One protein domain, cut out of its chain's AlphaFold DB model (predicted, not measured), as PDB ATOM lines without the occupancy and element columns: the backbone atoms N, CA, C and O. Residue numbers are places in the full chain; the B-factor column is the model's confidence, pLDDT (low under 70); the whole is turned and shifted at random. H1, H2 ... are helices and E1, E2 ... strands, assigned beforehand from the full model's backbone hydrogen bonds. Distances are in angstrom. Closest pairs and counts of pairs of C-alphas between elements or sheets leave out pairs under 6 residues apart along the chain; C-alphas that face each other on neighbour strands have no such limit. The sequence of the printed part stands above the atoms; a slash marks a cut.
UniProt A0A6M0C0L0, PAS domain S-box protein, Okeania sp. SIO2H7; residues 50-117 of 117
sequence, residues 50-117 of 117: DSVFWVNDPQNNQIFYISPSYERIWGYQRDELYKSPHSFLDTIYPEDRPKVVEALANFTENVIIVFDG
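This is residues 50 to 117 of the 117 residues of the protein "PAS domain S-box protein" of Okeania sp. SIO2H7 (UniProt A0A6M0C0L0). A small wall of three antiparallel strands, E2, E1 and E3, has one face bare and four short helices on the side of the other. H1 and H2 pack on that face, while H3 and H4 stand farther off, joined by the turn at residues 92 to 96. The printed part has 68 residues with named elements in the order E1, E2, H1, H2, H3, H4, E3, of the mixed class. It is compact, with a radius of gyration of the C-alphas of 11.5 A and spans of 28 by 27 by 22 A.

Start at E1, residues 51 to 57, the inner strand. E2, residues 62 to 66, forms a hairpin with it; look for N 55 and O 65, 2.8 A apart and within hydrogen-bond range. At the other edge, E3, residues 112 to 116, is antiparallel to E1, with N 115 and O 52 at 2.8 A. H2, residues 78 to 83, is on the sheet over E2 at a height of 8.9 A, and the closest C-alphas are those of Ile 63 and Tyr 82, 5.9 A. H1, residues 69 to 74, is on the same face and stands up from the sheet; its closest C-alphas to E1 are Ser 69 and Val 52, 5.4 A. H3, residues 87 to 91, and H2 only just touch, only at the corner, with 3 pairs of C-alphas within 8 A, the closest Leu 81 and Ser 87, 6.1 A. H4, residues 97 to 105, is close to H3 but not clearly touching: C-alphas 89 and 97 are 6.4 A apart. H1, H2 and H4 have every O i to N i+4 pair within hydrogen-bond range; H3 has 0 of 1, but 2 of 2 O i to N i+3 pairs.

Find C-alpha 51 at (3.990, -19.978, 22.351); E1 runs 20.1 A from there. H4 spans 12.3 A, and E3, 12.7 A long, ends at C-alpha 116, (3.679, -15.394, 23.901).

The C-alphas farthest apart, Arg 72 and Thr 108, are 28.9 A apart. The printed part has no cut and no long link. Confidence is under 70 at residue 111 and residues 116 to 117.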
ATOM      1  N   ASP A  50       2.312 -21.804  18.922       80.81
ATOM      2  CA  ASP A  50       3.305 -20.747  18.658       80.81
ATOM      3  C   ASP A  50       3.660 -19.912  19.901       80.81
ATOM      4  O   ASP A  50       4.073 -18.760  19.810       80.81
ATOM      5  N   SER A  51       3.551 -20.528  21.071       84.81
ATOM      6  CA  SER A  51       3.990 -19.978  22.351       84.81
ATOM      7  C   SER A  51       5.030 -20.909  22.956       84.81
ATOM      8  O   SER A  51       4.995 -22.130  22.754       84.81
ATOM      9  N   VAL A  52       5.961 -20.342  23.717       87.81
ATOM     10  CA  VAL A  52       6.908 -21.138  24.495       87.81
ATOM     11  C   VAL A  52       6.314 -21.415  25.847       87.81
ATOM     12  O   VAL A  52       5.934 -20.501  26.570       87.81
ATOM     13  N   PHE A  53       6.294 -22.686  26.213       87.75
ATOM     14  CA  PHE A  53       6.042 -23.081  27.581       87.75
ATOM     15  C   PHE A  53       7.067 -24.078  28.089       87.75
ATOM     16  O   PHE A  53       7.614 -24.888  27.331       87.75
ATOM     17  N   TRP A  54       7.319 -24.017  29.390       88.75
ATOM     18  CA  TRP A  54       8.157 -24.974  30.093       88.75
ATOM     19  C   TRP A  54       7.572 -25.315  31.457       88.75
ATOM     20  O   TRP A  54       6.755 -24.581  32.007       88.75
ATOM     21  N   VAL A  55       8.022 -26.444  31.990       87.62
ATOM     22  CA  VAL A  55       7.747 -26.920  33.342       87.62
ATOM     23  C   VAL A  55       9.076 -26.956  34.071       87.62
ATOM     24  O   VAL A  55      10.004 -27.630  33.617       87.62
ATOM     25  N   ASN A  56       9.174 -26.254  35.192       86.56
ATOM     26  CA  ASN A  56      10.343 -26.295  36.057       86.56
ATOM     27  C   ASN A  56       9.998 -26.812  37.458       86.56
ATOM     28  O   ASN A  56       8.869 -26.697  37.928       86.56
ATOM     29  N   ASP A  57      11.008 -27.384  38.101       84.69
ATOM     30  CA  ASP A  57      11.067 -27.650  39.526       84.69
ATOM     31  C   ASP A  57      11.645 -26.408  40.217       84.69
ATOM     32  O   ASP A  57      12.848 -26.138  40.078       84.69
ATOM     33  N   PRO A  58      10.828 -25.638  40.953       76.56
ATOM     34  CA  PRO A  58      11.312 -24.448  41.639       76.56
ATOM     35  C   PRO A  58      12.267 -24.771  42.799       76.56
ATOM     36  O   PRO A  58      13.062 -23.916  43.179       76.56
ATOM     37  N   GLN A  59      12.228 -25.982  43.365       80.31
ATOM     38  CA  GLN A  59      13.066 -26.358  44.509       80.31
ATOM     39  C   GLN A  59      14.475 -26.751  44.072       80.31
ATOM     40  O   GLN A  59      15.456 -26.372  44.712       80.31
ATOM     41  N   ASN A  60      14.577 -27.500  42.973       81.88
ATOM     42  CA  ASN A  60      15.849 -28.028  42.473       81.88
ATOM     43  C   ASN A  60      16.445 -27.203  41.328       81.88
ATOM     44  O   ASN A  60      17.505 -27.555  40.810       81.88
ATOM     45  N   ASN A  61      15.776 -26.114  40.940       81.12
ATOM     46  CA  ASN A  61      16.140 -25.280  39.802       81.12
ATOM     47  C   ASN A  61      16.388 -26.113  38.532       81.12
ATOM     48  O   ASN A  61      17.414 -25.972  37.868       81.12
ATOM     49  N   GLN A  62      15.471 -27.032  38.238       86.19
ATOM     50  CA  GLN A  62      15.558 -27.948  37.103       86.19
ATOM     51  C   GLN A  62      14.407 -27.680  36.138       86.19
ATOM     52  O   GLN A  62      13.285 -27.449  36.566       86.19
ATOM     53  N   ILE A  63      14.648 -27.764  34.831       89.00
ATOM     54  CA  ILE A  63      13.567 -27.761  33.837       89.00
ATOM     55  C   ILE A  63      13.215 -29.210  33.514       89.00
ATOM     56  O   ILE A  63      14.068 -29.977  33.069       89.00
ATOM     57  N   PHE A  64      11.965 -29.595  33.758       89.31
ATOM     58  CA  PHE A  64      11.442 -30.923  33.433       89.31
ATOM     59  C   PHE A  64      11.034 -31.041  31.975       89.31
ATOM     60  O   PHE A  64      11.168 -32.106  31.378       89.31
ATOM     61  N   TYR A  65      10.530 -29.953  31.404       89.06
ATOM     62  CA  TYR A  65      10.091 -29.934  30.023       89.06
ATOM     63  C   TYR A  65      10.166 -28.524  29.464       89.06
ATOM     64  O   TYR A  65       9.775 -27.586  30.144       89.06
ATOM     65  N   ILE A  66      10.581 -28.384  28.209       91.06
ATOM     66  CA  ILE A  66      10.386 -27.168  27.426       91.06
ATOM     67  C   ILE A  66       9.907 -27.503  26.010       91.06
ATOM     68  O   ILE A  66      10.440 -28.388  25.330       91.06
ATOM     69  N   SER A  67       8.872 -26.776  25.590       91.31
ATOM     70  CA  SER A  67       8.248 -26.876  24.271       91.31
ATOM     71  C   SER A  67       9.253 -26.682  23.120       91.31
ATOM     72  O   SER A  67      10.166 -25.857  23.229       91.31
ATOM     73  N   PRO A  68       9.100 -27.404  21.988       90.38
ATOM     74  CA  PRO A  68       9.954 -27.243  20.804       90.38
ATOM     75  C   PRO A  68       9.953 -25.824  20.215       90.38
ATOM     76  O   PRO A  68      10.929 -25.415  19.589       90.38
ATOM     77  N   SER A  69       8.884 -25.052  20.433       89.81
ATOM     78  CA  SER A  69       8.767 -23.641  20.045       89.81
ATOM     79  C   SER A  69       9.902 -22.771  20.593       89.81
ATOM     80  O   SER A  69      10.228 -21.765  19.967       89.81
ATOM     81  N   TYR A  70      10.554 -23.167  21.694       90.75
ATOM     82  CA  TYR A  70      11.697 -22.441  22.257       90.75
ATOM     83  C   TYR A  70      12.833 -22.268  21.254       90.75
ATOM     84  O   TYR A  70      13.297 -21.154  21.038       90.75
ATOM     85  N   GLU A  71      13.220 -23.339  20.564       91.00
ATOM     86  CA  GLU A  71      14.274 -23.272  19.548       91.00
ATOM     87  C   GLU A  71      13.897 -22.338  18.395       91.00
ATOM     88  O   GLU A  71      14.750 -21.615  17.884       91.00
ATOM     89  N   ARG A  72      12.615 -22.311  18.010       87.88
ATOM     90  CA  ARG A  72      12.118 -21.466  16.914       87.88
ATOM     91  C   ARG A  72      12.069 -19.986  17.290       87.88
ATOM     92  O   ARG A  72      12.441 -19.153  16.471       87.88
ATOM     93  N   ILE A  73      11.578 -19.668  18.489       86.69
ATOM     94  CA  ILE A  73      11.305 -18.288  18.914       86.69
ATOM     95  C   ILE A  73      12.556 -17.643  19.527       86.69
ATOM     96  O   ILE A  73      12.870 -16.499  19.210       86.69
ATOM     97  N   TRP A  74      13.308 -18.375  20.357       87.56
ATOM     98  CA  TRP A  74      14.515 -17.862  21.019       87.56
ATOM     99  C   TRP A  74      15.795 -18.110  20.220       87.56
ATOM    100  O   TRP A  74      16.779 -17.406  20.427       87.56
ATOM    101  N   GLY A  75      15.814 -19.101  19.324       88.00
ATOM    102  CA  GLY A  75      16.997 -19.438  18.526       88.00
ATOM    103  C   GLY A  75      18.078 -20.229  19.272       88.00
ATOM    104  O   GLY A  75      19.146 -20.465  18.708       88.00
ATOM    105  N   TYR A  76      17.820 -20.651  20.514       89.00
ATOM    106  CA  TYR A  76      18.739 -21.451  21.332       89.00
ATOM    107  C   TYR A  76      18.280 -22.904  21.430       89.00
ATOM    108  O   TYR A  76      17.086 -23.195  21.402       89.00
ATOM    109  N   GLN A  77      19.233 -23.820  21.583       91.50
ATOM    110  CA  GLN A  77      18.939 -25.245  21.733       91.50
ATOM    111  C   GLN A  77      18.342 -25.532  23.111       91.50
ATOM    112  O   GLN A  77      18.888 -25.102  24.130       91.50
ATOM    113  N   ARG A  78      17.264 -26.324  23.176       92.00
ATOM    114  CA  ARG A  78      16.642 -26.697  24.465       92.00
ATOM    115  C   ARG A  78      17.621 -27.412  25.395       92.00
ATOM    116  O   ARG A  78      17.580 -27.208  26.606       92.00
ATOM    117  N   ASP A  79      18.541 -28.194  24.835       91.75
ATOM    118  CA  ASP A  79      19.599 -28.895  25.572       91.75
ATOM    119  C   ASP A  79      20.499 -27.961  26.388       91.75
ATOM    120  O   ASP A  79      21.015 -28.355  27.436       91.75
ATOM    121  N   GLU A  80      20.713 -26.729  25.928       90.06
ATOM    122  CA  GLU A  80      21.484 -25.732  26.673       90.06
ATOM    123  C   GLU A  80      20.709 -25.256  27.895       90.06
ATOM    124  O   GLU A  80      21.273 -25.149  28.985       90.06
ATOM    125  N   LEU A  81      19.403 -25.055  27.732       90.06
ATOM    126  CA  LEU A  81      18.524 -24.648  28.814       90.06
ATOM    127  C   LEU A  81      18.362 -25.757  29.868       90.06
ATOM    128  O   LEU A  81      18.385 -25.474  31.061       90.06
ATOM    129  N   TYR A  82      18.305 -27.031  29.470       92.25
ATOM    130  CA  TYR A  82      18.313 -28.146  30.428       92.25
ATOM    131  C   TYR A  82      19.616 -28.232  31.240       92.25
ATOM    132  O   TYR A  82      19.590 -28.628  32.405       92.25
ATOM    133  N   LYS A  83      20.762 -27.865  30.648       91.50
ATOM    134  CA  LYS A  83      22.066 -27.833  31.339       91.50
ATOM    135  C   LYS A  83      22.224 -26.611  32.236       91.50
ATOM    136  O   LYS A  83      22.907 -26.687  33.254       91.50
ATOM    137  N   SER A  84      21.638 -25.486  31.837       90.38
ATOM    138  CA  SER A  84      21.687 -24.227  32.571       90.38
ATOM    139  C   SER A  84      20.303 -23.571  32.583       90.38
ATOM    140  O   SER A  84      20.018 -22.720  31.744       90.38
ATOM    141  N   PRO A  85      19.436 -23.925  33.547       88.25
ATOM    142  CA  PRO A  85      18.043 -23.463  33.595       88.25
ATOM    143  C   PRO A  85      17.837 -21.950  33.686       88.25
ATOM    144  O   PRO A  85      16.742 -21.462  33.434       88.25
ATOM    145  N   HIS A  86      18.884 -21.192  34.018       87.62
ATOM    146  CA  HIS A  86      18.858 -19.730  34.064       87.62
ATOM    147  C   HIS A  86      19.433 -19.056  32.809       87.62
ATOM    148  O   HIS A  86      19.409 -17.830  32.738       87.62
ATOM    149  N   SER A  87      19.934 -19.804  31.818       88.81
ATOM    150  CA  SER A  87      20.564 -19.225  30.618       88.81
ATOM    151  C   SER A  87      19.612 -18.345  29.803       88.81
ATOM    152  O   SER A  87      20.047 -17.393  29.162       88.81
ATOM    153  N   PHE A  88      18.297 -18.577  29.884       87.56
ATOM    154  CA  PHE A  88      17.312 -17.707  29.237       87.56
ATOM    155  C   PHE A  88      17.318 -16.269  29.786       87.56
ATOM    156  O   PHE A  88      16.916 -15.351  29.081       87.56
ATOM    157  N   LEU A  89      17.793 -16.031  31.017       88.69
ATOM    158  CA  LEU A  89      17.905 -14.674  31.563       88.69
ATOM    159  C   LEU A  89      18.893 -13.817  30.763       88.69
ATOM    160  O   LEU A  89      18.758 -12.593  30.737       88.69
ATOM    161  N   ASP A  90      19.857 -14.437  30.076       88.12
ATOM    162  CA  ASP A  90      20.809 -13.724  29.226       88.12
ATOM    163  C   ASP A  90      20.145 -13.125  27.981       88.12
ATOM    164  O   ASP A  90      20.641 -12.133  27.445       88.12
ATOM    165  N   THR A  91      18.986 -13.655  27.576       85.81
ATOM    166  CA  THR A  91      18.188 -13.130  26.459       85.81
ATOM    167  C   THR A  91      17.250 -12.000  26.882       85.81
ATOM    168  O   THR A  91      16.626 -11.375  26.030       85.81
ATOM    169  N   ILE A  92      17.127 -11.738  28.185       87.00
ATOM    170  CA  ILE A  92      16.293 -10.671  28.744       87.00
ATOM    171  C   ILE A  92      17.142  -9.410  28.911       87.00
ATOM    172  O   ILE A  92      18.301  -9.473  29.349       87.00
ATOM    173  N   TYR A  93      16.549  -8.255  28.597       89.50
ATOM    174  CA  TYR A  93      17.162  -6.948  28.824       89.50
ATOM    175  C   TYR A  93      17.646  -6.816  30.283       89.50
ATOM    176  O   TYR A  93      16.890  -7.156  31.202       89.50
ATOM    177  N   PRO A  94      18.893  -6.362  30.533       91.69
ATOM    178  CA  PRO A  94      19.484  -6.333  31.874       91.69
ATOM    179  C   PRO A  94      18.625  -5.647  32.943       91.69
ATOM    180  O   PRO A  94      18.601  -6.094  34.088       91.69
ATOM    181  N   GLU A  95      17.904  -4.594  32.567       94.69
ATOM    182  CA  GLU A  95      16.993  -3.827  33.417       94.69
ATOM    183  C   GLU A  95      15.768  -4.616  33.907       94.69
ATOM    184  O   GLU A  95      15.232  -4.308  34.975       94.69
ATOM    185  N   ASP A  96      15.346  -5.649  33.178       91.25
ATOM    186  CA  ASP A  96      14.165  -6.450  33.510       91.25
ATOM    187  C   ASP A  96      14.508  -7.776  34.199       91.25
ATOM    188  O   ASP A  96      13.647  -8.368  34.856       91.25
ATOM    189  N   ARG A  97      15.774  -8.216  34.154       91.06
ATOM    190  CA  ARG A  97      16.229  -9.449  34.825       91.06
ATOM    191  C   ARG A  97      15.865  -9.507  36.314       91.06
ATOM    192  O   ARG A  97      15.377 -10.555  36.731       91.06
ATOM    193  N   PRO A  98      16.036  -8.439  37.127       91.75
ATOM    194  CA  PRO A  98      15.698  -8.503  38.549       91.75
ATOM    195  C   PRO A  98      14.219  -8.821  38.793       91.75
ATOM    196  O   PRO A  98      13.912  -9.637  39.656       91.75
ATOM    197  N   LYS A  99      13.316  -8.242  37.988       89.06
ATOM    198  CA  LYS A  99      11.868  -8.483  38.094       89.06
ATOM    199  C   LYS A  99      11.519  -9.930  37.759       89.06
ATOM    200  O   LYS A  99      10.681 -10.535  38.416       89.06
ATOM    201  N   VAL A 100      12.166 -10.488  36.736       86.75
ATOM    202  CA  VAL A 100      11.943 -11.875  36.311       86.75
ATOM    203  C   VAL A 100      12.453 -12.850  37.371       86.75
ATOM    204  O   VAL A 100      11.744 -13.786  37.722       86.75
ATOM    205  N   VAL A 101      13.636 -12.607  37.940       86.62
ATOM    206  CA  VAL A 101      14.185 -13.431  39.031       86.62
ATOM    207  C   VAL A 101      13.289 -13.387  40.270       86.62
ATOM    208  O   VAL A 101      13.028 -14.427  40.869       86.62
ATOM    209  N   GLU A 102      12.783 -12.209  40.637       87.88
ATOM    210  CA  GLU A 102      11.839 -12.063  41.748       87.88
ATOM    211  C   GLU A 102      10.531 -12.823  41.486       87.88
ATOM    212  O   GLU A 102      10.052 -13.546  42.358       87.88
ATOM    213  N   ALA A 103       9.981 -12.726  40.271       84.44
ATOM    214  CA  ALA A 103       8.791 -13.477  39.887       84.44
ATOM    215  C   ALA A 103       9.013 -14.996  39.982       84.44
ATOM    216  O   ALA A 103       8.151 -15.702  40.500       84.44
ATOM    217  N   LEU A 104      10.179 -15.491  39.550       81.06
ATOM    218  CA  LEU A 104      10.527 -16.912  39.635       81.06
ATOM    219  C   LEU A 104      10.661 -17.400  41.079       81.06
ATOM    220  O   LEU A 104      10.206 -18.495  41.394       81.06
ATOM    221  N   ALA A 105      11.247 -16.585  41.959       81.62
ATOM    222  CA  ALA A 105      11.431 -16.922  43.369       81.62
ATOM    223  C   ALA A 105      10.106 -17.073  44.140       81.62
ATOM    224  O   ALA A 105      10.073 -17.721  45.184       81.62
ATOM    225  N   ASN A 106       9.015 -16.495  43.627       81.62
ATOM    226  CA  ASN A 106       7.692 -16.584  44.240       81.62
ATOM    227  C   ASN A 106       6.936 -17.878  43.890       81.62
ATOM    228  O   ASN A 106       5.883 -18.137  44.475       81.62
ATOM    229  N   PHE A 107       7.440 -18.703  42.967       76.69
ATOM    230  CA  PHE A 107       6.819 -19.986  42.639       76.69
ATOM    231  C   PHE A 107       7.294 -21.085  43.592       76.69
ATOM    232  O   PHE A 107       8.471 -21.425  43.635       76.69
ATOM    233  N   THR A 108       6.364 -21.667  44.351       70.62
ATOM    234  CA  THR A 108       6.641 -22.766  45.297       70.62
ATOM    235  C   THR A 108       6.227 -24.143  44.777       70.62
ATOM    236  O   THR A 108       6.530 -25.154  45.406       70.62
ATOM    237  N   GLU A 109       5.528 -24.186  43.645       73.00
ATOM    238  CA  GLU A 109       5.023 -25.396  42.991       73.00
ATOM    239  C   GLU A 109       5.460 -25.418  41.523       73.00
ATOM    240  O   GLU A 109       5.895 -24.401  40.982       73.00
ATOM    241  N   ASN A 110       5.342 -26.574  40.870       71.56
ATOM    242  CA  ASN A 110       5.647 -26.692  39.446       71.56
ATOM    243  C   ASN A 110       4.666 -25.827  38.647       71.56
ATOM    244  O   ASN A 110       3.461 -26.083  38.656       71.56
ATOM    245  N   VAL A 111       5.182 -24.827  37.937       64.62
ATOM    246  CA  VAL A 111       4.368 -23.901  37.144       64.62
ATOM    247  C   VAL A 111       4.670 -24.085  35.665       64.62
ATOM    248  O   VAL A 111       5.819 -24.247  35.257       64.62
ATOM    249  N   ILE A 112       3.608 -24.051  34.858       72.94
ATOM    250  CA  ILE A 112       3.727 -23.879  33.414       72.94
ATOM    251  C   ILE A 112       3.842 -22.382  33.162       72.94
ATOM    252  O   ILE A 112       2.871 -21.644  33.333       72.94
ATOM    253  N   ILE A 113       5.029 -21.930  32.775       72.81
ATOM    254  CA  ILE A 113       5.226 -20.549  32.336       72.81
ATOM    255  C   ILE A 113       4.975 -20.528  30.838       72.81
ATOM    256  O   ILE A 113       5.628 -21.273  30.116       72.81
ATOM    257  N   VAL A 114       4.024 -19.709  30.389       74.62
ATOM    258  CA  VAL A 114       3.739 -19.485  28.969       74.62
ATOM    259  C   VAL A 114       4.251 -18.103  28.597       74.62
ATOM    260  O   VAL A 114       3.941 -17.121  29.270       74.62
ATOM    261  N   PHE A 115       5.036 -18.040  27.533       71.94
ATOM    262  CA  PHE A 115       5.475 -16.806  26.920       71.94
ATOM    263  C   PHE A 115       4.953 -16.763  25.489       71.94
ATOM    264  O   PHE A 115       5.304 -17.605  24.654       71.94
ATOM    265  N   ASP A 116       4.119 -15.763  25.237       66.75
ATOM    266  CA  ASP A 116       3.679 -15.394  23.901       66.75
ATOM    267  C   ASP A 116       4.732 -14.450  23.302       66.75
ATOM    268  O   ASP A 116       5.152 -13.498  23.963       66.75
ATOM    269  N   GLY A 117       5.210 -14.786  22.099       54.81
ATOM    270  CA  GLY A 117       6.250 -14.042  21.376       54.81
ATOM    271  C   GLY A 117       5.856 -12.623  20.987       54.81
ATOM    272  O   GLY A 117       4.654 -12.381  20.733       54.81
TER     273      GLY A 117